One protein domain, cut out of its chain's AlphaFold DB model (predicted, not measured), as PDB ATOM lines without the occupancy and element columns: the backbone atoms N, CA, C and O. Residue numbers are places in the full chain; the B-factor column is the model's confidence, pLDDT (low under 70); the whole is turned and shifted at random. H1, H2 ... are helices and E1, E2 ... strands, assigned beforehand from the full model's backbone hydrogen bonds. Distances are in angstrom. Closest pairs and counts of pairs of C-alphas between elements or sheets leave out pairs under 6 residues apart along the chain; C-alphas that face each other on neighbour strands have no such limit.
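What this domain is: This is residues 49 to 216 of the 482 residues of an uncharacterized protein of Velocimicrobium porci (UniProt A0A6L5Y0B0). A long helical hairpin, H4 and H5, reaches away from a small head that sits at the end opposite its turn, and the strand hairpin E2 and E3 points out from that head as an arm. In the head, the start of H4, residues 127 to 141, covers the two-stranded antiparallel sheet E1 E4, mainly over E1, with the short helices H1, H2, H3 and H6 set around. The printed part has 168 residues with six named helices and four named strands, in the order H1 E1 H2 E2 E3 H3 E4 H4 H5 H6; E2 and E3 form a second antiparallel sheet, and the class is mostly helix. The whole is loose, with a radius of gyration of the C-alphas of 21.7 A, and spans 71 by 48 by 25 A, only just flat.

Where its parts are: Find C-alpha 54 at (11.533, 47.116, -4.559), where H1 begins and runs to residue 61. Next come E1, residues 67 to 71, 13.1 A long, and H2, residues 72 to 75. E2 is residues 78 to 82, E3 residues 88 to 91, H3 residues 93 to 101 and E4 residues 117 to 121. Find C-alpha 127 at (14.139, 47.449, -19.877); from there H4 runs 56.7 A to residue 165, with a kink of 28 degrees near residue 134. H5, residues 169 to 201, runs 47.7 A, and H6, residues 208 to 214, ends at C-alpha 214 at (10.999, 29.764, -8.826).

How they stand to each other: Look first at H1: its closest C-alpha to E4 is that of Met 57, 7.4 A from that of Ala 121. E1 and E4 are antiparallel at 149 degrees; check N 118 and O 70, 2.8 A apart. Residues 106 to 107 pair with 120 to 121 of E4, and 205 to 206 with 67 to 68 of E1, both antiparallel. The closest C-alphas of E1 and H4, those of Phe 70 and Ile 134, are 6.4 A apart. H2 and H3 touch, closest at the C-alphas of Met 74 and Phe 94, 5.3 A. In the hairpin E2 and E3, antiparallel at 143 degrees, find N 89 and O 81 at 2.8 A. H4 and H5, a helical hairpin, touch at a shallow tilt of 18 degrees, opposite ways, closest at the C-alphas of Ile 163 and Arg 172, 5.1 A. For H6 and E1 the closest C-alphas are those of Phe 208 and Ile 67, 7.0 A. Every O i to N i+4 pair is within hydrogen-bond range in H1, H3, H5 and H6, and 32 of 35 are in H4; H2 is too short for one.

The domain as a whole: The two C-alphas farthest apart, those of Glu 59 and Thr 167, lie 72.4 A from each other. The printed part has no cut. The link from H3 to E4, residues 102 to 116, is long. The mean pLDDT of the printed part is 92.0, and no printed residue is under 70.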
ATOM      1  N   PRO A  49      25.666  51.752  -7.229       78.31
ATOM      2  CA  PRO A  49      25.090  52.813  -8.053       78.31
ATOM      3  C   PRO A  49      23.905  52.327  -8.884       78.31
ATOM      4  O   PRO A  49      23.982  51.301  -9.543       78.31
ATOM      5  N   GLY A  50      22.804  53.079  -8.858       83.19
ATOM      6  CA  GLY A  50      21.581  52.724  -9.585       83.19
ATOM      7  C   GLY A  50      20.676  51.727  -8.859       83.19
ATOM      8  O   GLY A  50      19.477  51.694  -9.140       83.19
ATOM      9  N   ASN A  51      21.192  50.983  -7.880       88.25
ATOM     10  CA  ASN A  51      20.377  50.037  -7.137       88.25
ATOM     11  C   ASN A  51      19.366  50.762  -6.236       88.25
ATOM     12  O   ASN A  51      19.689  51.742  -5.557       88.25
ATOM     13  N   CYS A  52      18.130  50.284  -6.217       88.31
ATOM     14  CA  CYS A  52      17.110  50.738  -5.291       88.31
ATOM     15  C   CYS A  52      16.284  49.578  -4.753       88.31
ATOM     16  O   CYS A  52      16.300  48.474  -5.285       88.31
ATOM     17  N   ASP A  53      15.539  49.844  -3.684       86.06
ATOM     18  CA  ASP A  53      14.621  48.854  -3.143       86.06
ATOM     19  C   ASP A  53      13.406  48.639  -4.060       86.06
ATOM     20  O   ASP A  53      13.082  49.446  -4.942       86.06
ATOM     21  N   TRP A  54      12.721  47.523  -3.819       85.88
ATOM     22  CA  TRP A  54      11.533  47.116  -4.559       85.88
ATOM     23  C   TRP A  54      10.440  48.187  -4.546       85.88
ATOM     24  O   TRP A  54       9.836  48.475  -5.576       85.88
ATOM     25  N   LYS A  55      10.221  48.844  -3.401       83.19
ATOM     26  CA  LYS A  55       9.208  49.896  -3.269       83.19
ATOM     27  C   LYS A  55       9.493  51.056  -4.225       83.19
ATOM     28  O   LYS A  55       8.618  51.464  -4.986       83.19
ATOM     29  N   LYS A  56      10.723  51.569  -4.221       86.12
ATOM     30  CA  LYS A  56      11.148  52.640  -5.122       86.12
ATOM     31  C   LYS A  56      11.099  52.194  -6.583       86.12
ATOM     32  O   LYS A  56      10.740  52.995  -7.444       86.12
ATOM     33  N   MET A  57      11.402  50.926  -6.866       89.19
ATOM     34  CA  MET A  57      11.281  50.376  -8.215       89.19
ATOM     35  C   MET A  57       9.835  50.436  -8.729       89.19
ATOM     36  O   MET A  57       9.590  50.870  -9.853       89.19
ATOM     37  N   GLN A  58       8.864  50.086  -7.886       86.00
ATOM     38  CA  GLN A  58       7.439  50.168  -8.223       86.00
ATOM     39  C   GLN A  58       6.965  51.606  -8.452       86.00
ATOM     40  O   GLN A  58       6.246  51.875  -9.417       86.00
ATOM     41  N   GLU A  59       7.400  52.544  -7.605       85.62
ATOM     42  CA  GLU A  59       7.095  53.973  -7.754       85.62
ATOM     43  C   GLU A  59       7.606  54.521  -9.098       85.62
ATOM     44  O   GLU A  59       6.898  55.259  -9.788       85.62
ATOM     45  N   ILE A  60       8.824  54.136  -9.490       88.75
ATOM     46  CA  ILE A  60       9.461  54.583 -10.733       88.75
ATOM     47  C   ILE A  60       8.804  53.944 -11.963       88.75
ATOM     48  O   ILE A  60       8.624  54.630 -12.972       88.75
ATOM     49  N   SER A  61       8.430  52.666 -11.883       86.00
ATOM     50  CA  SER A  61       7.795  51.922 -12.980       86.00
ATOM     51  C   SER A  61       6.311  52.228 -13.162       86.00
ATOM     52  O   SER A  61       5.754  51.898 -14.206       86.00
ATOM     53  N   LYS A  62       5.660  52.867 -12.176       80.25
ATOM     54  CA  LYS A  62       4.207  53.119 -12.156       80.25
ATOM     55  C   LYS A  62       3.386  51.835 -12.346       80.25
ATOM     56  O   LYS A  62       2.410  51.814 -13.093       80.25
ATOM     57  N   GLY A  63       3.798  50.764 -11.675       77.44
ATOM     58  CA  GLY A  63       3.202  49.439 -11.804       77.44
ATOM     59  C   GLY A  63       4.158  48.349 -11.339       77.44
ATOM     60  O   GLY A  63       5.152  48.632 -10.667       77.44
ATOM     61  N   VAL A  64       3.862  47.103 -11.709       81.62
ATOM     62  CA  VAL A  64       4.773  45.978 -11.476       81.62
ATOM     63  C   VAL A  64       5.948  46.106 -12.457       81.62
ATOM     64  O   VAL A  64       5.710  46.093 -13.666       81.62
ATOM     65  N   PRO A  65       7.190  46.296 -11.979       89.06
ATOM     66  CA  PRO A  65       8.358  46.373 -12.855       89.06
ATOM     67  C   PRO A  65       8.603  45.026 -13.558       89.06
ATOM     68  O   PRO A  65       8.410  43.986 -12.921       89.06
ATOM     69  N   PRO A  66       9.062  45.025 -14.824       92.69
ATOM     70  CA  PRO A  66       9.599  43.827 -15.462       92.69
ATOM     71  C   PRO A  66      10.732  43.210 -14.639       92.69
ATOM     72  O   PRO A  66      11.531  43.940 -14.036       92.69
ATOM     73  N   ILE A  67      10.814  41.881 -14.640       95.19
ATOM     74  CA  ILE A  67      11.907  41.127 -14.025       95.19
ATOM     75  C   ILE A  67      12.691  40.454 -15.143       95.19
ATOM     76  O   ILE A  67      12.119  39.790 -16.003       95.19
ATOM     77  N   LEU A  68      14.003  40.658 -15.131       96.69
ATOM     78  CA  LEU A  68      14.933  40.028 -16.055       96.69
ATOM     79  C   LEU A  68      15.851  39.077 -15.286       96.69
ATOM     80  O   LEU A  68      16.315  39.402 -14.192       96.69
ATOM     81  N   GLU A  69      16.140  37.929 -15.880       96.00
ATOM     82  CA  GLU A  69      17.077  36.939 -15.357       96.00
ATOM     83  C   GLU A  69      18.462  37.152 -15.959       96.00
ATOM     84  O   GLU A  69      18.731  36.809 -17.115       96.00
ATOM     85  N   PHE A  70      19.360  37.732 -15.168       95.69
ATOM     86  CA  PHE A  70      20.717  38.022 -15.609       95.69
ATOM     87  C   PHE A  70      21.654  36.849 -15.304       95.69
ATOM     88  O   PHE A  70      21.695  36.415 -14.155       95.69
ATOM     89  N   PRO A  71      22.459  36.386 -16.276       94.38
ATOM     90  CA  PRO A  71      23.542  35.440 -16.030       94.38
ATOM     91  C   PRO A  71      24.440  35.865 -14.860       94.38
ATOM     92  O   PRO A  71      24.885  37.018 -14.796       94.38
ATOM     93  N   LYS A  72      24.710  34.948 -13.927       91.88
ATOM     94  CA  LYS A  72      25.439  35.225 -12.682       91.88
ATOM     95  C   LYS A  72      26.839  35.809 -12.913       91.88
ATOM     96  O   LYS A  72      27.252  36.704 -12.173       91.88
ATOM     97  N   GLU A  73      27.528  35.411 -13.983       90.69
ATOM     98  CA  GLU A  73      28.860  35.913 -14.354       90.69
ATOM     99  C   GLU A  73      28.872  37.416 -14.665       90.69
ATOM    100  O   GLU A  73      29.913  38.073 -14.596       90.69
ATOM    101  N   MET A  74      27.710  38.008 -14.966       93.31
ATOM    102  CA  MET A  74      27.602  39.457 -15.138       93.31
ATOM    103  C   MET A  74      27.843  40.217 -13.833       93.31
ATOM    104  O   MET A  74      28.196  41.396 -13.882       93.31
ATOM    105  N   PHE A  75      27.670  39.562 -12.681       92.06
ATOM    106  CA  PHE A  75      27.828  40.145 -11.349       92.06
ATOM    107  C   PHE A  75      29.187  39.849 -10.713       92.06
ATOM    108  O   PHE A  75      29.474  40.383  -9.641       92.06
ATOM    109  N   GLU A  76      30.042  39.064 -11.369       90.56
ATOM    110  CA  GLU A  76      31.399  38.793 -10.898       90.56
ATOM    111  C   GLU A  76      32.240  40.071 -10.867       90.56
ATOM    112  O   GLU A  76      32.469  40.725 -11.890       90.56
ATOM    113  N   GLU A  77      32.721  40.436  -9.680       90.31
ATOM    114  CA  GLU A  77      33.505  41.650  -9.501       90.31
ATOM    115  C   GLU A  77      34.961  41.462  -9.943       90.31
ATOM    116  O   GLU A  77      35.672  40.554  -9.510       90.31
ATOM    117  N   LYS A  78      35.436  42.386 -10.778       90.62
ATOM    118  CA  LYS A  78      36.793  42.403 -11.329       90.62
ATOM    119  C   LYS A  78      37.508  43.675 -10.884       90.62
ATOM    120  O   LYS A  78      36.886  44.713 -10.655       90.62
ATOM    121  N   VAL A  79      38.836  43.609 -10.770       91.19
ATOM    122  CA  VAL A  79      39.654  44.794 -10.463       91.19
ATOM    123  C   VAL A  79      39.629  45.723 -11.674       91.19
ATOM    124  O   VAL A  79      40.239  45.415 -12.696       91.19
ATOM    125  N   ILE A  80      38.963  46.871 -11.557       90.50
ATOM    126  CA  ILE A  80      38.896  47.860 -12.645       90.50
ATOM    127  C   ILE A  80      39.942  48.966 -12.503       90.50
ATOM    128  O   ILE A  80      40.381  49.555 -13.489       90.50
ATOM    129  N   ARG A  81      40.345  49.267 -11.266       87.69
ATOM    130  CA  ARG A  81      41.346  50.285 -10.944       87.69
ATOM    131  C   ARG A  81      42.003  49.955  -9.613       87.69
ATOM    132  O   ARG A  81      41.365  49.408  -8.717       87.69
ATOM    133  N   ILE A  82      43.272  50.324  -9.489       90.06
ATOM    134  CA  ILE A  82      43.997  50.336  -8.221       90.06
ATOM    135  C   ILE A  82      44.332  51.798  -7.933       90.06
ATOM    136  O   ILE A  82      44.941  52.465  -8.771       90.06
ATOM    137  N   GLU A  83      43.871  52.301  -6.796       91.00
ATOM    138  CA  GLU A  83      44.175  53.653  -6.333       91.00
ATOM    139  C   GLU A  83      45.643  53.775  -5.909       91.00
ATOM    140  O   GLU A  83      46.340  52.786  -5.671       91.00
ATOM    141  N   SER A  84      46.128  55.010  -5.780       87.25
ATOM    142  CA  SER A  84      47.516  55.297  -5.390       87.25
ATOM    143  C   SER A  84      47.915  54.755  -4.010       87.25
ATOM    144  O   SER A  84      49.102  54.608  -3.740       87.25
ATOM    145  N   ASP A  85      46.942  54.470  -3.143       88.81
ATOM    146  CA  ASP A  85      47.138  53.877  -1.815       88.81
ATOM    147  C   ASP A  85      47.080  52.334  -1.818       88.81
ATOM    148  O   ASP A  85      47.210  51.705  -0.768       88.81
ATOM    149  N   GLY A  86      46.911  51.714  -2.992       89.00
ATOM    150  CA  GLY A  86      46.784  50.266  -3.157       89.00
ATOM    151  C   GLY A  86      45.352  49.735  -3.043       89.00
ATOM    152  O   GLY A  86      45.147  48.530  -3.219       89.00
ATOM    153  N   THR A  87      44.355  50.592  -2.796       91.44
ATOM    154  CA  THR A  87      42.945  50.185  -2.728       91.44
ATOM    155  C   THR A  87      42.465  49.697  -4.092       91.44
ATOM    156  O   THR A  87      42.557  50.406  -5.096       91.44
ATOM    157  N   LYS A  88      41.931  48.473  -4.144       90.62
ATOM    158  CA  LYS A  88      41.345  47.895  -5.359       90.62
ATOM    159  C   LYS A  88      39.885  48.312  -5.475       90.62
ATOM    160  O   LYS A  88      39.086  48.014  -4.592       90.62
ATOM    161  N   ILE A  89      39.536  48.957  -6.582       87.00
ATOM    162  CA  ILE A  89      38.146  49.204  -6.952       87.00
ATOM    163  C   ILE A  89      37.656  47.992  -7.738       87.00
ATOM    164  O   ILE A  89      38.153  47.707  -8.833       87.00
ATOM    165  N   MET A  90      36.699  47.287  -7.148       90.31
ATOM    166  CA  MET A  90      36.078  46.087  -7.695       90.31
ATOM    167  C   MET A  90      34.722  46.462  -8.292       90.31
ATOM    168  O   MET A  90      33.934  47.122  -7.616       90.31
ATOM    169  N   LYS A  91      34.468  46.099  -9.552       90.38
ATOM    170  CA  LYS A  91      33.147  46.240 -10.191       90.38
ATOM    171  C   LYS A  91      32.889  45.080 -11.132       90.38
ATOM    172  O   LYS A  91      33.827  44.553 -11.728       90.38
ATOM    173  N   SER A  92      31.626  44.710 -11.270       91.94
ATOM    174  CA  SER A  92      31.190  43.730 -12.255       91.94
ATOM    175  C   SER A  92      30.886  44.375 -13.608       91.94
ATOM    176  O   SER A  92      30.748  45.599 -13.716       91.94
ATOM    177  N   ASP A  93      30.759  43.552 -14.652       89.88
ATOM    178  CA  ASP A  93      30.328  44.025 -15.974       89.88
ATOM    179  C   ASP A  93      28.907  44.617 -15.901       89.88
ATOM    180  O   ASP A  93      28.599  45.595 -16.591       89.88
ATOM    181  N   PHE A  94      28.067  44.084 -15.005       92.88
ATOM    182  CA  PHE A  94      26.753  44.631 -14.690       92.88
ATOM    183  C   PHE A  94      26.820  46.040 -14.094       92.88
ATOM    184  O   PHE A  94      26.176  46.960 -14.611       92.88
ATOM    185  N   ASP A  95      27.638  46.228 -13.056       91.19
ATOM    186  CA  ASP A  95      27.782  47.508 -12.356       91.19
ATOM    187  C   ASP A  95      28.336  48.591 -13.298       91.19
ATOM    188  O   ASP A  95      27.810  49.705 -13.363       91.19
ATOM    189  N   LEU A  96      29.358  48.254 -14.095       90.25
ATOM    190  CA  LEU A  96      29.959  49.167 -15.075       90.25
ATOM    191  C   LEU A  96      28.950  49.661 -16.113       90.25
ATOM    192  O   LEU A  96      28.956  50.838 -16.489       90.25
ATOM    193  N   TYR A  97      28.091  48.766 -16.596       91.31
ATOM    194  CA  TYR A  97      27.077  49.109 -17.581       91.31
ATOM    195  C   TYR A  97      25.988  49.992 -16.962       91.31
ATOM    196  O   TYR A  97      25.662  51.044 -17.516       91.31
ATOM    197  N   CYS A  98      25.488  49.630 -15.777       92.38
ATOM    198  CA  CYS A  98      24.481  50.425 -15.078       92.38
ATOM    199  C   CYS A  98      24.978  51.842 -14.769       92.38
ATOM    200  O   CYS A  98      24.253  52.806 -15.004       92.38
ATOM    201  N   GLU A  99      26.230  51.999 -14.337       90.88
ATOM    202  CA  GLU A  99      26.835  53.315 -14.117       90.88
ATOM    203  C   GLU A  99      26.957  54.136 -15.399       90.88
ATOM    204  O   GLU A  99      26.604  55.317 -15.420       90.88
ATOM    205  N   LYS A 100      27.440  53.518 -16.484       90.75
ATOM    206  CA  LYS A 100      27.652  54.195 -17.768       90.75
ATOM    207  C   LYS A 100      26.356  54.771 -18.338       90.75
ATOM    208  O   LYS A 100      26.379  55.856 -18.918       90.75
ATOM    209  N   TYR A 101      25.251  54.044 -18.193       90.88
ATOM    210  CA  TYR A 101      23.946  54.428 -18.733       90.88
ATOM    211  C   TYR A 101      23.003  55.025 -17.675       90.88
ATOM    212  O   TYR A 101      21.866  55.358 -18.000       90.88
ATOM    213  N   ASN A 102      23.480  55.216 -16.437       91.44
ATOM    214  CA  ASN A 102      22.701  55.712 -15.298       91.44
ATOM    215  C   ASN A 102      21.389  54.923 -15.090       91.44
ATOM    216  O   ASN A 102      20.313  55.500 -14.901       91.44
ATOM    217  N   LEU A 103      21.489  53.594 -15.177       92.25
ATOM    218  CA  LEU A 103      20.358  52.677 -15.075       92.25
ATOM    219  C   LEU A 103      19.983  52.447 -13.619       92.25
ATOM    220  O   LEU A 103      20.833  52.461 -12.728       92.25
ATOM    221  N   ARG A 104      18.692  52.215 -13.389       92.19
ATOM    222  CA  ARG A 104      18.172  51.842 -12.074       92.19
ATOM    223  C   ARG A 104      17.759  50.389 -12.104       92.19
ATOM    224  O   ARG A 104      17.228  49.932 -13.105       92.19
ATOM    225  N   TYR A 105      17.965  49.691 -11.003       93.88
ATOM    226  CA  TYR A 105      17.622  48.281 -10.890       93.88
ATOM    227  C   TYR A 105      17.363  47.919  -9.427       93.88
ATOM    228  O   TYR A 105      17.715  48.671  -8.522       93.88
ATOM    229  N   CYS A 106      16.714  46.787  -9.201       92.19
ATOM    230  CA  CYS A 106      16.505  46.197  -7.887       92.19
ATOM    231  C   CYS A 106      16.854  44.718  -8.007       92.19
ATOM    232  O   CYS A 106      16.145  43.969  -8.679       92.19
ATOM    233  N   ILE A 107      17.956  44.301  -7.380       92.06
ATOM    234  CA  ILE A 107      18.290  42.874  -7.280       92.06
ATOM    235  C   ILE A 107      17.243  42.232  -6.373       92.06
ATOM    236  O   ILE A 107      17.109  42.615  -5.208       92.06
ATOM    237  N   MET A 108      16.475  41.303  -6.933       90.19
ATOM    238  CA  MET A 108      15.419  40.605  -6.215       90.19
ATOM    239  C   MET A 108      16.021  39.486  -5.358       90.19
ATOM    240  O   MET A 108      17.132  39.029  -5.632       90.19
ATOM    241  N   PRO A 109      15.318  39.037  -4.304       90.06
ATOM    242  CA  PRO A 109      15.685  37.809  -3.613       90.06
ATOM    243  C   PRO A 109      15.795  36.651  -4.600       90.06
ATOM    244  O   PRO A 109      14.892  36.414  -5.396       90.06
ATOM    245  N   ASP A 110      16.895  35.920  -4.533       91.25
ATOM    246  CA  ASP A 110      17.095  34.770  -5.395       91.25
ATOM    247  C   ASP A 110      16.305  33.573  -4.845       91.25
ATOM    248  O   ASP A 110      16.674  32.965  -3.832       91.25
ATOM    249  N   LEU A 111      15.153  33.304  -5.465       90.94
ATOM    250  CA  LEU A 111      14.259  32.211  -5.079       90.94
ATOM    251  C   LEU A 111      14.734  30.855  -5.618       90.94
ATOM    252  O   LEU A 111      14.293  29.823  -5.103       90.94
ATOM    253  N   ASN A 112      15.657  30.849  -6.584       88.94
ATOM    254  CA  ASN A 112      16.290  29.652  -7.115       88.94
ATOM    255  C   ASN A 112      17.823  29.774  -7.157       88.94
ATOM    256  O   ASN A 112      18.428  29.673  -8.218       88.94
ATOM    257  N   PRO A 113      18.489  29.820  -5.993       83.06
ATOM    258  CA  PRO A 113      19.932  30.062  -5.917       83.06
ATOM    259  C   PRO A 113      20.799  28.868  -6.331       83.06
ATOM    260  O   PRO A 113      21.971  28.797  -5.958       83.06
ATOM    261  N   ASN A 114      20.198  27.876  -6.986       82.88
ATOM    262  CA  ASN A 114      20.883  26.734  -7.573       82.88
ATOM    263  C   ASN A 114      20.937  26.831  -9.104       82.88
ATOM    264  O   ASN A 114      21.536  25.943  -9.705       82.88
ATOM    265  N   ASP A 115      20.292  27.832  -9.714       85.25
ATOM    266  CA  ASP A 115      20.517  28.174 -11.117       85.25
ATOM    267  C   ASP A 115      21.618  29.240 -11.265       85.25
ATOM    268  O   ASP A 115      22.129  29.784 -10.281       85.25
ATOM    269  N   ASP A 116      22.012  29.498 -12.513       87.88
ATOM    270  CA  ASP A 116      23.058  30.465 -12.855       87.88
ATOM    271  C   ASP A 116      22.496  31.844 -13.219       87.88
ATOM    272  O   ASP A 116      23.109  32.581 -14.006       87.88
ATOM    273  N   TYR A 117      21.330  32.204 -12.678       92.69
ATOM    274  CA  TYR A 117      20.653  33.458 -12.974       92.69
ATOM    275  C   TYR A 117      20.351  34.256 -11.706       92.69
ATOM    276  O   TYR A 117      20.078  33.738 -10.634       92.69
ATOM    277  N   ILE A 118      20.403  35.578 -11.834       93.69
ATOM    278  CA  ILE A 118      20.042  36.510 -10.773       93.69
ATOM    279  C   ILE A 118      18.814  37.293 -11.239       93.69
ATOM    280  O   ILE A 118      18.892  38.004 -12.251       93.69
ATOM    281  N   PRO A 119      17.681  37.212 -10.515       94.69
ATOM    282  CA  PRO A 119      16.492  37.971 -10.855       94.69
ATOM    283  C   PRO A 119      16.696  39.453 -10.519       94.69
ATOM    284  O   PRO A 119      17.013  39.834  -9.387       94.69
ATOM    285  N   VAL A 120      16.486  40.321 -11.504       94.94
ATOM    286  CA  VAL A 120      16.617  41.772 -11.354       94.94
ATOM    287  C   VAL A 120      15.374  42.458 -11.887       94.94
ATOM    288  O   VAL A 120      15.045  42.375 -13.068       94.94
ATOM    289  N   ALA A 121      14.706  43.199 -11.012       94.00
ATOM    290  CA  ALA A 121      13.631  44.083 -11.412       94.00
ATOM    291  C   ALA A 121      14.203  45.380 -11.984       94.00
ATOM    292  O   ALA A 121      15.089  45.999 -11.385       94.00
ATOM    293  N   VAL A 122      13.674  45.810 -13.125       94.50
ATOM    294  CA  VAL A 122      14.138  47.009 -13.833       94.50
ATOM    295  C   VAL A 122      12.971  47.950 -14.135       94.50
ATOM    296  O   VAL A 122      11.824  47.510 -14.230       94.50
ATOM    297  N   PRO A 123      13.213  49.260 -14.298       92.25
ATOM    298  CA  PRO A 123      12.174  50.173 -14.729       92.25
ATOM    299  C   PRO A 123      11.671  49.834 -16.128       92.25
ATOM    300  O   PRO A 123      12.471  49.598 -17.033       92.25
ATOM    301  N   ALA A 124      10.356  49.910 -16.343       88.88
ATOM    302  CA  ALA A 124       9.754  49.631 -17.651       88.88
ATOM    303  C   ALA A 124      10.356  50.489 -18.785       88.88
ATOM    304  O   ALA A 124      10.498  50.025 -19.911       88.88
ATOM    305  N   GLN A 125      10.762  51.727 -18.488       89.25
ATOM    306  CA  GLN A 125      11.430  52.615 -19.446       89.25
ATOM    307  C   GLN A 125      12.891  52.246 -19.763       89.25
ATOM    308  O   GLN A 125      13.396  52.665 -20.801       89.25
ATOM    309  N   ASP A 126      13.558  51.488 -18.890       91.38
ATOM    310  CA  ASP A 126      14.985  51.154 -18.999       91.38
ATOM    311  C   ASP A 126      15.188  49.692 -19.476       91.38
ATOM    312  O   ASP A 126      16.306  49.298 -19.815       91.38
ATOM    313  N   VAL A 127      14.109  48.894 -19.569       92.25
ATOM    314  CA  VAL A 127      14.139  47.449 -19.877       92.25
ATOM    315  C   VAL A 127      14.877  47.116 -21.175       92.25
ATOM    316  O   VAL A 127      15.683  46.192 -21.200       92.25
ATOM    317  N   GLY A 128      14.681  47.900 -22.241       92.12
ATOM    318  CA  GLY A 128      15.340  47.650 -23.527       92.12
ATOM    319  C   GLY A 128      16.865  47.762 -23.444       92.12
ATOM    320  O   GLY A 128      17.577  46.996 -24.084       92.12
ATOM    321  N   ILE A 129      17.380  48.669 -22.606       92.94
ATOM    322  CA  ILE A 129      18.827  48.866 -22.436       92.94
ATOM    323  C   ILE A 129      19.442  47.691 -21.664       92.94
ATOM    324  O   ILE A 129      20.551  47.257 -21.981       92.94
ATOM    325  N   HIS A 130      18.710  47.165 -20.680       94.12
ATOM    326  CA  HIS A 130      19.092  45.968 -19.938       94.12
ATOM    327  C   HIS A 130      19.052  44.703 -20.805       94.12
ATOM    328  O   HIS A 130      19.984  43.906 -20.757       94.12
ATOM    329  N   LYS A 131      18.033  44.543 -21.657       94.69
ATOM    330  CA  LYS A 131      17.934  43.409 -22.589       94.69
ATOM    331  C   LYS A 131      19.108  43.348 -23.567       94.69
ATOM    332  O   LYS A 131      19.703  42.287 -23.742       94.69
ATOM    333  N   GLU A 132      19.518  44.485 -24.129       92.31
ATOM    334  CA  GLU A 132      20.711  44.555 -24.991       92.31
ATOM    335  C   GLU A 132      21.994  44.137 -24.255       92.31
ATOM    336  O   GLU A 132      22.875  43.498 -24.833       92.31
ATOM    337  N   GLN A 133      22.093  44.454 -22.962       91.38
ATOM    338  CA  GLN A 133      23.219  44.036 -22.133       91.38
ATOM    339  C   GLN A 133      23.267  42.513 -21.955       91.38
ATOM    340  O   GLN A 133      24.334  41.915 -22.095       91.38
ATOM    341  N   ILE A 134      22.121  41.895 -21.649       94.94
ATOM    342  CA  ILE A 134      22.000  40.445 -21.439       94.94
ATOM    343  C   ILE A 134      22.298  39.695 -22.737       94.94
ATOM    344  O   ILE A 134      23.056  38.725 -22.738       94.94
ATOM    345  N   LYS A 135      21.759  40.184 -23.857       94.81
ATOM    346  CA  LYS A 135      21.887  39.556 -25.174       94.81
ATOM    347  C   LYS A 135      23.337  39.244 -25.544       94.81
ATOM    348  O   LYS A 135      23.638  38.115 -25.910       94.81
ATOM    349  N   ALA A 136      24.254  40.198 -25.370       90.81
ATOM    350  CA  ALA A 136      25.671  40.002 -25.690       90.81
ATOM    351  C   ALA A 136      26.366  38.934 -24.816       90.81
ATOM    352  O   ALA A 136      27.396  38.373 -25.197       90.81
ATOM    353  N   VAL A 137      25.854  38.671 -23.613       93.56
ATOM    354  CA  VAL A 137      26.360  37.612 -22.726       93.56
ATOM    355  C   VAL A 137      25.770  36.267 -23.136       93.56
ATOM    356  O   VAL A 137      26.522  35.317 -23.342       93.56
ATOM    357  N   MET A 138      24.460  36.220 -23.369       95.69
ATOM    358  CA  MET A 138      23.768  35.012 -23.814       95.69
ATOM    359  C   MET A 138      24.268  34.523 -25.182       95.69
ATOM    360  O   MET A 138      24.467  33.327 -25.364       95.69
ATOM    361  N   GLU A 139      24.565  35.420 -26.131       95.94
ATOM    362  CA  GLU A 139      25.146  35.051 -27.437       95.94
ATOM    363  C   GLU A 139      26.509  34.364 -27.279       95.94
ATOM    364  O   GLU A 139      26.824  33.418 -28.004       95.94
ATOM    365  N   ARG A 140      27.309  34.799 -26.296       94.31
ATOM    366  CA  ARG A 140      28.591  34.159 -25.978       94.31
ATOM    367  C   ARG A 140      28.406  32.797 -25.315       94.31
ATOM    368  O   ARG A 140      29.133  31.882 -25.692       94.31
ATOM    369  N   ARG A 141      27.449  32.652 -24.386       94.06
ATOM    370  CA  ARG A 141      27.099  31.355 -23.773       94.06
ATOM    371  C   ARG A 141      26.686  30.341 -24.837       94.06
ATOM    372  O   ARG A 141      27.348  29.318 -24.975       94.06
ATOM    373  N   ILE A 142      25.716  30.701 -25.681       96.56
ATOM    374  CA  ILE A 142      25.214  29.848 -26.771       96.56
ATOM    375  C   ILE A 142      26.343  29.422 -27.710       96.56
ATOM    376  O   ILE A 142      26.465  28.246 -28.042       96.56
ATOM    377  N   SER A 143      27.205  30.357 -28.123       97.12
ATOM    378  CA  SER A 143      28.345  30.013 -28.979       97.12
ATOM    379  C   SER A 143      29.317  29.049 -28.289       97.12
ATOM    380  O   SER A 143      29.852  28.157 -28.947       97.12
ATOM    381  N   GLY A 144      29.564  29.223 -26.988       96.00
ATOM    382  CA  GLY A 144      30.427  28.342 -26.202       96.00
ATOM    383  C   GLY A 144      29.857  26.930 -26.067       96.00
ATOM    384  O   GLY A 144      30.568  25.957 -26.315       96.00
ATOM    385  N   GLU A 145      28.569  26.820 -25.752       96.00
ATOM    386  CA  GLU A 145      27.824  25.558 -25.660       96.00
ATOM    387  C   GLU A 145      27.801  24.817 -27.017       96.00
ATOM    388  O   GLU A 145      28.019  23.605 -27.081       96.00
ATOM    389  N   GLU A 146      27.620  25.532 -28.136       97.25
ATOM    390  CA  GLU A 146      27.673  24.954 -29.490       97.25
ATOM    391  C   GLU A 146      29.072  24.456 -29.879       97.25
ATOM    392  O   GLU A 146      29.213  23.428 -30.548       97.25
ATOM    393  N   ASP A 147      30.128  25.168 -29.484       96.88
ATOM    394  CA  ASP A 147      31.502  24.728 -29.728       96.88
ATOM    395  C   ASP A 147      31.880  23.531 -28.849       96.88
ATOM    396  O   ASP A 147      32.550  22.601 -29.313       96.88
ATOM    397  N   LYS A 148      31.392  23.501 -27.608       95.00
ATOM    398  CA  LYS A 148      31.552  22.373 -26.687       95.00
ATOM    399  C   LYS A 148      30.885  21.106 -27.216       95.00
ATOM    400  O   LYS A 148      31.500  20.041 -27.151       95.00
ATOM    401  N   ASP A 149      29.709  21.220 -27.835       95.12
ATOM    402  CA  ASP A 149      29.022  20.090 -28.476       95.12
ATOM    403  C   ASP A 149      29.890  19.436 -29.567       95.12
ATOM    404  O   ASP A 149      30.078  18.217 -29.584       95.12
ATOM    405  N   LYS A 150      30.537  20.250 -30.416       95.81
ATOM    406  CA  LYS A 150      31.456  19.766 -31.466       95.81
ATOM    407  C   LYS A 150      32.671  19.047 -30.879       95.81
ATOM    408  O   LYS A 150      33.116  18.031 -31.419       95.81
ATOM    409  N   VAL A 151      33.227  19.570 -29.782       95.62
ATOM    410  CA  VAL A 151      34.359  18.944 -29.080       95.62
ATOM    411  C   VAL A 151      33.949  17.599 -28.482       95.62
ATOM    412  O   VAL A 151      34.692  16.621 -28.612       95.62
ATOM    413  N   LEU A 152      32.774  17.525 -27.854       95.38
ATOM    414  CA  LEU A 152      32.235  16.286 -27.293       95.38
ATOM    415  C   LEU A 152      31.987  15.240 -28.383       95.38
ATOM    416  O   LEU A 152      32.369  14.084 -28.204       95.38
ATOM    417  N   ASP A 153      31.457  15.637 -29.541       97.31
ATOM    418  CA  ASP A 153      31.263  14.731 -30.678       97.31
ATOM    419  C   ASP A 153      32.565  14.097 -31.168       97.31
ATOM    420  O   ASP A 153      32.631  12.879 -31.363       97.31
ATOM    421  N   ALA A 154      33.626  14.894 -31.310       96.94
ATOM    422  CA  ALA A 154      34.934  14.377 -31.694       96.94
ATOM    423  C   ALA A 154      35.466  13.358 -30.668       96.94
ATOM    424  O   ALA A 154      35.923  12.275 -31.045       96.94
ATOM    425  N   LYS A 155      35.350  13.661 -29.366       95.88
ATOM    426  CA  LYS A 155      35.762  12.748 -28.286       95.88
ATOM    427  C   LYS A 155      34.943  11.454 -28.278       95.88
ATOM    428  O   LYS A 155      35.514  10.378 -28.112       95.88
ATOM    429  N   ILE A 156      33.632  11.531 -28.512       97.25
ATOM    430  CA  ILE A 156      32.742  10.362 -28.590       97.25
ATOM    431  C   ILE A 156      33.143   9.439 -29.745       97.25
ATOM    432  O   ILE A 156      33.172   8.219 -29.570       97.25
ATOM    433  N   VAL A 157      33.464   9.992 -30.921       97.69
ATOM    434  CA  VAL A 157      33.947   9.198 -32.065       97.69
ATOM    435  C   VAL A 157      35.251   8.486 -31.705       97.69
ATOM    436  O   VAL A 157      35.338   7.270 -31.872       97.69
ATOM    437  N   MET A 158      36.215   9.202 -31.122       95.62
ATOM    438  CA  MET A 158      37.483   8.610 -30.687       95.62
ATOM    439  C   MET A 158      37.285   7.501 -29.644       95.62
ATOM    440  O   MET A 158      37.905   6.446 -29.748       95.62
ATOM    441  N   ALA A 159      36.408   7.698 -28.655       95.62
ATOM    442  CA  ALA A 159      36.113   6.678 -27.649       95.62
ATOM    443  C   ALA A 159      35.497   5.416 -28.283       95.62
ATOM    444  O   ALA A 159      35.912   4.300 -27.972       95.62
ATOM    445  N   LYS A 160      34.578   5.571 -29.247       97.06
ATOM    446  CA  LYS A 160      34.011   4.442 -30.007       97.06
ATOM    447  C   LYS A 160      35.069   3.694 -30.822       97.06
ATOM    448  O   LYS A 160      35.044   2.465 -30.865       97.06
ATOM    449  N   GLU A 161      36.013   4.406 -31.434       96.50
ATOM    450  CA  GLU A 161      37.140   3.791 -32.145       96.50
ATOM    451  C   GLU A 161      38.079   3.034 -31.195       96.50
ATOM    452  O   GLU A 161      38.515   1.931 -31.531       96.50
ATOM    453  N   LYS A 162      38.358   3.568 -29.995       95.50
ATOM    454  CA  LYS A 162      39.131   2.855 -28.961       95.50
ATOM    455  C   LYS A 162      38.447   1.547 -28.559       95.50
ATOM    456  O   LYS A 162      39.115   0.524 -28.491       95.50
ATOM    457  N   ILE A 163      37.127   1.562 -28.352       96.19
ATOM    458  CA  ILE A 163      36.341   0.358 -28.023       96.19
ATOM    459  C   ILE A 163      36.440  -0.677 -29.150       96.19
ATOM    460  O   ILE A 163      36.679  -1.853 -28.885       96.19
ATOM    461  N   ALA A 164      36.285  -0.250 -30.408       95.56
ATOM    462  CA  ALA A 164      36.330  -1.145 -31.564       95.56
ATOM    463  C   ALA A 164      37.712  -1.786 -31.784       95.56
ATOM    464  O   ALA A 164      37.794  -2.911 -32.275       95.56
ATOM    465  N   ASN A 165      38.783  -1.078 -31.417       95.38
ATOM    466  CA  ASN A 165      40.168  -1.514 -31.600       95.38
ATOM    467  C   ASN A 165      40.815  -2.083 -30.323       95.38
ATOM    468  O   ASN A 165      42.003  -2.405 -30.343       95.38
ATOM    469  N   ALA A 166      40.071  -2.187 -29.218       94.31
ATOM    470  CA  ALA A 166      40.599  -2.648 -27.938       94.31
ATOM    471  C   ALA A 166      41.127  -4.085 -28.042       94.31
ATOM    472  O   ALA A 166      40.454  -4.981 -28.556       94.31
ATOM    473  N   THR A 167      42.337  -4.312 -27.526       94.00
ATOM    474  CA  THR A 167      43.003  -5.625 -27.601       94.00
ATOM    475  C   THR A 167      42.841  -6.450 -26.328       94.00
ATOM    476  O   THR A 167      43.137  -7.646 -26.314       94.00
ATOM    477  N   SER A 168      42.334  -5.826 -25.265       95.19
ATOM    478  CA  SER A 168      42.030  -6.460 -23.989       95.19
ATOM    479  C   SER A 168      40.679  -5.998 -23.444       95.19
ATOM    480  O   SER A 168      40.219  -4.891 -23.726       95.19
ATOM    481  N   ASP A 169      40.061  -6.838 -22.611       93.81
ATOM    482  CA  ASP A 169      38.800  -6.494 -21.947       93.81
ATOM    483  C   ASP A 169      38.947  -5.279 -21.016       93.81
ATOM    484  O   ASP A 169      38.015  -4.491 -20.896       93.81
ATOM    485  N   VAL A 170      40.128  -5.083 -20.414       93.25
ATOM    486  CA  VAL A 170      40.421  -3.946 -19.524       93.25
ATOM    487  C   VAL A 170      40.443  -2.625 -20.297       93.25
ATOM    488  O   VAL A 170      39.836  -1.648 -19.864       93.25
ATOM    489  N   GLU A 171      41.109  -2.593 -21.455       91.88
ATOM    490  CA  GLU A 171      41.113  -1.417 -22.337       91.88
ATOM    491  C   GLU A 171      39.705  -1.093 -22.837       91.88
ATOM    492  O   GLU A 171      39.305   0.073 -22.855       91.88
ATOM    493  N   ARG A 172      38.939  -2.129 -23.206       93.81
ATOM    494  CA  ARG A 172      37.561  -1.963 -23.664       93.81
ATOM    495  C   ARG A 172      36.678  -1.374 -22.566       93.81
ATOM    496  O   ARG A 172      35.992  -0.392 -22.821       93.81
ATOM    497  N   GLU A 173      36.732  -1.923 -21.353       93.50
ATOM    498  CA  GLU A 173      35.925  -1.448 -20.223       93.50
ATOM    499  C   GLU A 173      36.263   0.006 -19.850       93.50
ATOM    500  O   GLU A 173      35.366   0.803 -19.574       93.50
ATOM    501  N   ALA A 174      37.545   0.387 -19.873       91.31
ATOM    502  CA  ALA A 174      37.954   1.769 -19.626       91.31
ATOM    503  C   ALA A 174      37.397   2.735 -20.689       91.31
ATOM    504  O   ALA A 174      36.862   3.789 -20.344       91.31
ATOM    505  N   ALA A 175      37.463   2.356 -21.968       93.50
ATOM    506  CA  ALA A 175      36.922   3.163 -23.058       93.50
ATOM    507  C   ALA A 175      35.379   3.219 -23.049       93.50
ATOM    508  O   ALA A 175      34.798   4.245 -23.397       93.50
ATOM    509  N   GLU A 176      34.699   2.156 -22.607       94.38
ATOM    510  CA  GLU A 176      33.242   2.143 -22.398       94.38
ATOM    511  C   GLU A 176      32.816   3.099 -21.273       94.38
ATOM    512  O   GLU A 176      31.833   3.827 -21.430       94.38
ATOM    513  N   LYS A 177      33.578   3.159 -20.170       93.00
ATOM    514  CA  LYS A 177      33.361   4.132 -19.082       93.00
ATOM    515  C   LYS A 177      33.570   5.569 -19.557       93.00
ATOM    516  O   LYS A 177      32.740   6.428 -19.265       93.00
ATOM    517  N   GLU A 178      34.642   5.822 -20.312       94.00
ATOM    518  CA  GLU A 178      34.906   7.121 -20.950       94.00
ATOM    519  C   GLU A 178      33.729   7.531 -21.850       94.00
ATOM    520  O   GLU A 178      33.188   8.630 -21.718       94.00
ATOM    521  N   LEU A 179      33.265   6.621 -22.715       94.81
ATOM    522  CA  LEU A 179      32.142   6.873 -23.615       94.81
ATOM    523  C   LEU A 179      30.846   7.200 -22.858       94.81
ATOM    524  O   LEU A 179      30.132   8.116 -23.262       94.81
ATOM    525  N   ALA A 180      30.536   6.476 -21.779       93.50
ATOM    526  CA  ALA A 180      29.342   6.736 -20.975       93.50
ATOM    527  C   ALA A 180      29.352   8.158 -20.383       93.50
ATOM    528  O   ALA A 180      28.361   8.876 -20.503       93.50
ATOM    529  N   MET A 181      30.487   8.591 -19.823       93.69
ATOM    530  CA  MET A 181      30.628   9.945 -19.273       93.69
ATOM    531  C   MET A 181      30.517  11.025 -20.354       93.69
ATOM    532  O   MET A 181      29.876  12.048 -20.126       93.69
ATOM    533  N   LEU A 182      31.096  10.799 -21.537       95.12
ATOM    534  CA  LEU A 182      31.013  11.741 -22.659       95.12
ATOM    535  C   LEU A 182      29.586  11.891 -23.205       95.12
ATOM    536  O   LEU A 182      29.188  12.994 -23.575       95.12
ATOM    537  N   LEU A 183      28.815  10.802 -23.264       94.69
ATOM    538  CA  LEU A 183      27.414  10.845 -23.693       94.69
ATOM    539  C   LEU A 183      26.537  11.599 -22.688       94.69
ATOM    540  O   LEU A 183      25.706  12.406 -23.103       94.69
ATOM    541  N   ASP A 184      26.753  11.379 -21.390       93.06
ATOM    542  CA  ASP A 184      26.061  12.119 -20.331       93.06
ATOM    543  C   ASP A 184      26.424  13.619 -20.379       93.06
ATOM    544  O   ASP A 184      25.522  14.456 -20.362       93.06
ATOM    545  N   ALA A 185      27.709  13.965 -20.556       94.00
ATOM    546  CA  ALA A 185      28.159  15.353 -20.735       94.00
ATOM    547  C   ALA A 185      27.513  16.023 -21.953       94.00
ATOM    548  O   ALA A 185      27.098  17.176 -21.888       94.00
ATOM    549  N   LYS A 186      27.387  15.294 -23.070       95.00
ATOM    550  CA  LYS A 186      26.723  15.809 -24.272       95.00
ATOM    551  C   LYS A 186      25.244  16.092 -24.028       95.00
ATOM    552  O   LYS A 186      24.740  17.114 -24.481       95.00
ATOM    553  N   SER A 187      24.554  15.200 -23.318       94.69
ATOM    554  CA  SER A 187      23.155  15.422 -22.945       94.69
ATOM    555  C   SER A 187      23.001  16.670 -22.074       94.69
ATOM    556  O   SER A 187      22.110  17.466 -22.329       94.69
ATOM    557  N   GLU A 188      23.877  16.853 -21.086       93.75
ATOM    558  CA  GLU A 188      23.853  18.015 -20.187       93.75
ATOM    559  C   GLU A 188      24.123  19.329 -20.929       93.75
ATOM    560  O   GLU A 188      23.375  20.288 -20.765       93.75
ATOM    561  N   ASN A 189      25.126  19.365 -21.810       95.62
ATOM    562  CA  ASN A 189      25.394  20.537 -22.644       95.62
ATOM    563  C   ASN A 189      24.221  20.865 -23.588       95.62
ATOM    564  O   ASN A 189      23.947  22.030 -23.860       95.62
ATOM    565  N   ALA A 190      23.510  19.849 -24.091       95.56
ATOM    566  CA  ALA A 190      22.329  20.058 -24.924       95.56
ATOM    567  C   ALA A 190      21.154  20.669 -24.140       95.56
ATOM    568  O   ALA A 190      20.429  21.497 -24.695       95.56
ATOM    569  N   ASP A 191      20.981  20.286 -22.872       94.38
ATOM    570  CA  ASP A 191      19.974  20.871 -21.983       94.38
ATOM    571  C   ASP A 191      20.298  22.347 -21.679       94.38
ATOM    572  O   ASP A 191      19.415  23.194 -21.830       94.38
ATOM    573  N   LEU A 192      21.565  22.680 -21.385       93.06
ATOM    574  CA  LEU A 192      22.026  24.071 -21.210       93.06
ATOM    575  C   LEU A 192      21.816  24.908 -22.470       93.06
ATOM    576  O   LEU A 192      21.221  25.979 -22.417       93.06
ATOM    577  N   LEU A 193      22.230  24.386 -23.629       95.69
ATOM    578  CA  LEU A 193      22.060  25.072 -24.908       95.69
ATOM    579  C   LEU A 193      20.594  25.369 -25.212       95.69
ATOM    580  O   LEU A 193      20.260  26.412 -25.780       95.69
ATOM    581  N   LYS A 194      19.711  24.436 -24.857       96.69
ATOM    582  CA  LYS A 194      18.274  24.622 -24.999       96.69
ATOM    583  C   LYS A 194      17.775  25.720 -24.059       96.69
ATOM    584  O   LYS A 194      17.101  26.624 -24.541       96.69
ATOM    585  N   GLU A 195      18.129  25.678 -22.776       94.06
ATOM    586  CA  GLU A 195      17.749  26.706 -21.799       94.06
ATOM    587  C   GLU A 195      18.251  28.098 -22.215       94.06
ATOM    588  O   GLU A 195      17.475  29.054 -22.260       94.06
ATOM    589  N   SER A 196      19.526  28.210 -22.597       95.06
ATOM    590  CA  SER A 196      20.149  29.451 -23.059       95.06
ATOM    591  C   SER A 196      19.436  30.025 -24.291       95.06
ATOM    592  O   SER A 196      19.193  31.234 -24.364       95.06
ATOM    593  N   LYS A 197      19.041  29.173 -25.249       96.62
ATOM    594  CA  LYS A 197      18.259  29.580 -26.431       96.62
ATOM    595  C   LYS A 197      16.831  29.992 -26.083       96.62
ATOM    596  O   LYS A 197      16.373  31.010 -26.594       96.62
ATOM    597  N   GLU A 198      16.148  29.247 -25.216       95.44
ATOM    598  CA  GLU A 198      14.785  29.566 -24.769       95.44
ATOM    599  C   GLU A 198      14.747  30.906 -24.023       95.44
ATOM    600  O   GLU A 198      13.901  31.750 -24.324       95.44
ATOM    601  N   LYS A 199      15.701  31.159 -23.117       94.25
ATOM    602  CA  LYS A 199      15.819  32.455 -22.431       94.25
ATOM    603  C   LYS A 199      16.129  33.585 -23.406       94.25
ATOM    604  O   LYS A 199      15.503  34.636 -23.316       94.25
ATOM    605  N   MET A 200      17.019  33.369 -24.378       93.94
ATOM    606  CA  MET A 200      17.301  34.373 -25.409       93.94
ATOM    607  C   MET A 200      16.069  34.696 -26.270       93.94
ATOM    608  O   MET A 200      15.854  35.862 -26.597       93.94
ATOM    609  N   GLU A 201      15.254  33.698 -26.626       94.75
ATOM    610  CA  GLU A 201      14.014  33.892 -27.393       94.75
ATOM    611  C   GLU A 201      12.997  34.762 -26.638       94.75
ATOM    612  O   GLU A 201      12.317  35.588 -27.249       94.75
ATOM    613  N   HIS A 202      12.945  34.629 -25.312       93.06
ATOM    614  CA  HIS A 202      12.074  35.411 -24.429       93.06
ATOM    615  C   HIS A 202      12.776  36.646 -23.832       93.06
ATOM    616  O   HIS A 202      12.275  37.260 -22.893       93.06
ATOM    617  N   GLU A 203      13.939  37.029 -24.374       93.56
ATOM    618  CA  GLU A 203      14.730  38.192 -23.947       93.56
ATOM    619  C   GLU A 203      15.065  38.206 -22.440       93.56
ATOM    620  O   GLU A 203      15.198  39.275 -21.838       93.56
ATOM    621  N   ASN A 204      15.189  37.017 -21.837       94.94
ATOM    622  CA  ASN A 204      15.423  36.781 -20.410       94.94
ATOM    623  C   ASN A 204      14.381  37.439 -19.485       94.94
ATOM    624  O   ASN A 204      14.655  37.647 -18.304       94.94
ATOM    625  N   GLU A 205      13.208  37.801 -20.005       95.00
ATOM    626  CA  GLU A 205      12.129  38.390 -19.219       95.00
ATOM    627  C   GLU A 205      11.240  37.295 -18.631       95.00
ATOM    628  O   GLU A 205      10.810  36.388 -19.340       95.00
ATOM    629  N   ILE A 206      10.946  37.414 -17.338       92.44
ATOM    630  CA  ILE A 206       9.985  36.563 -16.636       92.44
ATOM    631  C   ILE A 206       8.879  37.424 -16.049       92.44
ATOM    632  O   ILE A 206       9.111  38.549 -15.582       92.44
ATOM    633  N   ASP A 207       7.659  36.895 -16.040       86.19
ATOM    634  CA  ASP A 207       6.582  37.574 -15.338       86.19
ATOM    635  C   ASP A 207       6.709  37.397 -13.812       86.19
ATOM    636  O   ASP A 207       7.432  36.546 -13.286       86.19
ATOM    637  N   PHE A 208       6.001  38.236 -13.055       84.06
ATOM    638  CA  PHE A 208       6.087  38.199 -11.597       84.06
ATOM    639  C   PHE A 208       5.590  36.868 -11.007       84.06
ATOM    640  O   PHE A 208       6.085  36.432  -9.970       84.06
ATOM    641  N   ALA A 209       4.613  36.210 -11.633       81.81
ATOM    642  CA  ALA A 209       4.109  34.927 -11.158       81.81
ATOM    643  C   ALA A 209       5.109  33.793 -11.431       81.81
ATOM    644  O   ALA A 209       5.250  32.906 -10.591       81.81
ATOM    645  N   GLU A 210       5.802  33.826 -12.565       88.12
ATOM    646  CA  GLU A 210       6.904  32.928 -12.910       88.12
ATOM    647  C   GLU A 210       8.072  33.096 -11.943       88.12
ATOM    648  O   GLU A 210       8.511  32.100 -11.374       88.12
ATOM    649  N   TYR A 211       8.472  34.335 -11.638       91.19
ATOM    650  CA  TYR A 211       9.454  34.614 -10.586       91.19
ATOM    651  C   TYR A 211       9.053  33.971  -9.250       91.19
ATOM    652  O   TYR A 211       9.834  33.240  -8.650       91.19
ATOM    653  N   LEU A 212       7.808  34.153  -8.790       88.00
ATOM    654  CA  LEU A 212       7.364  33.537  -7.533       88.00
ATOM    655  C   LEU A 212       7.364  32.000  -7.578       88.00
ATOM    656  O   LEU A 212       7.624  31.367  -6.553       88.00
ATOM    657  N   LYS A 213       7.084  31.393  -8.740       87.88
ATOM    658  CA  LYS A 213       7.155  29.934  -8.925       87.88
ATOM    659  C   LYS A 213       8.580  29.399  -8.816       87.88
ATOM    660  O   LYS A 213       8.739  28.234  -8.483       87.88
ATOM    661  N   GLN A 214       9.614  30.211  -9.023       90.00
ATOM    662  CA  GLN A 214      10.999  29.764  -8.826       90.00
ATOM    663  C   GLN A 214      11.267  29.317  -7.385       90.00
ATOM    664  O   GLN A 214      12.079  28.423  -7.157       90.00
ATOM    665  N   GLY A 215      10.511  29.859  -6.424       88.50
ATOM    666  CA  GLY A 215      10.534  29.424  -5.030       88.50
ATOM    667  C   GLY A 215       9.952  28.029  -4.784       88.50
ATOM    668  O   GLY A 215       9.916  27.615  -3.622       88.50
ATOM    669  N   GLU A 216       9.492  27.307  -5.818       87.44
ATOM    670  CA  GLU A 216       8.944  25.952  -5.690       87.44
ATOM    671  C   GLU A 216       9.948  25.015  -4.996       87.44
ATOM    672  O   GLU A 216      11.152  25.056  -5.252       87.44
TER     673      GLU A 216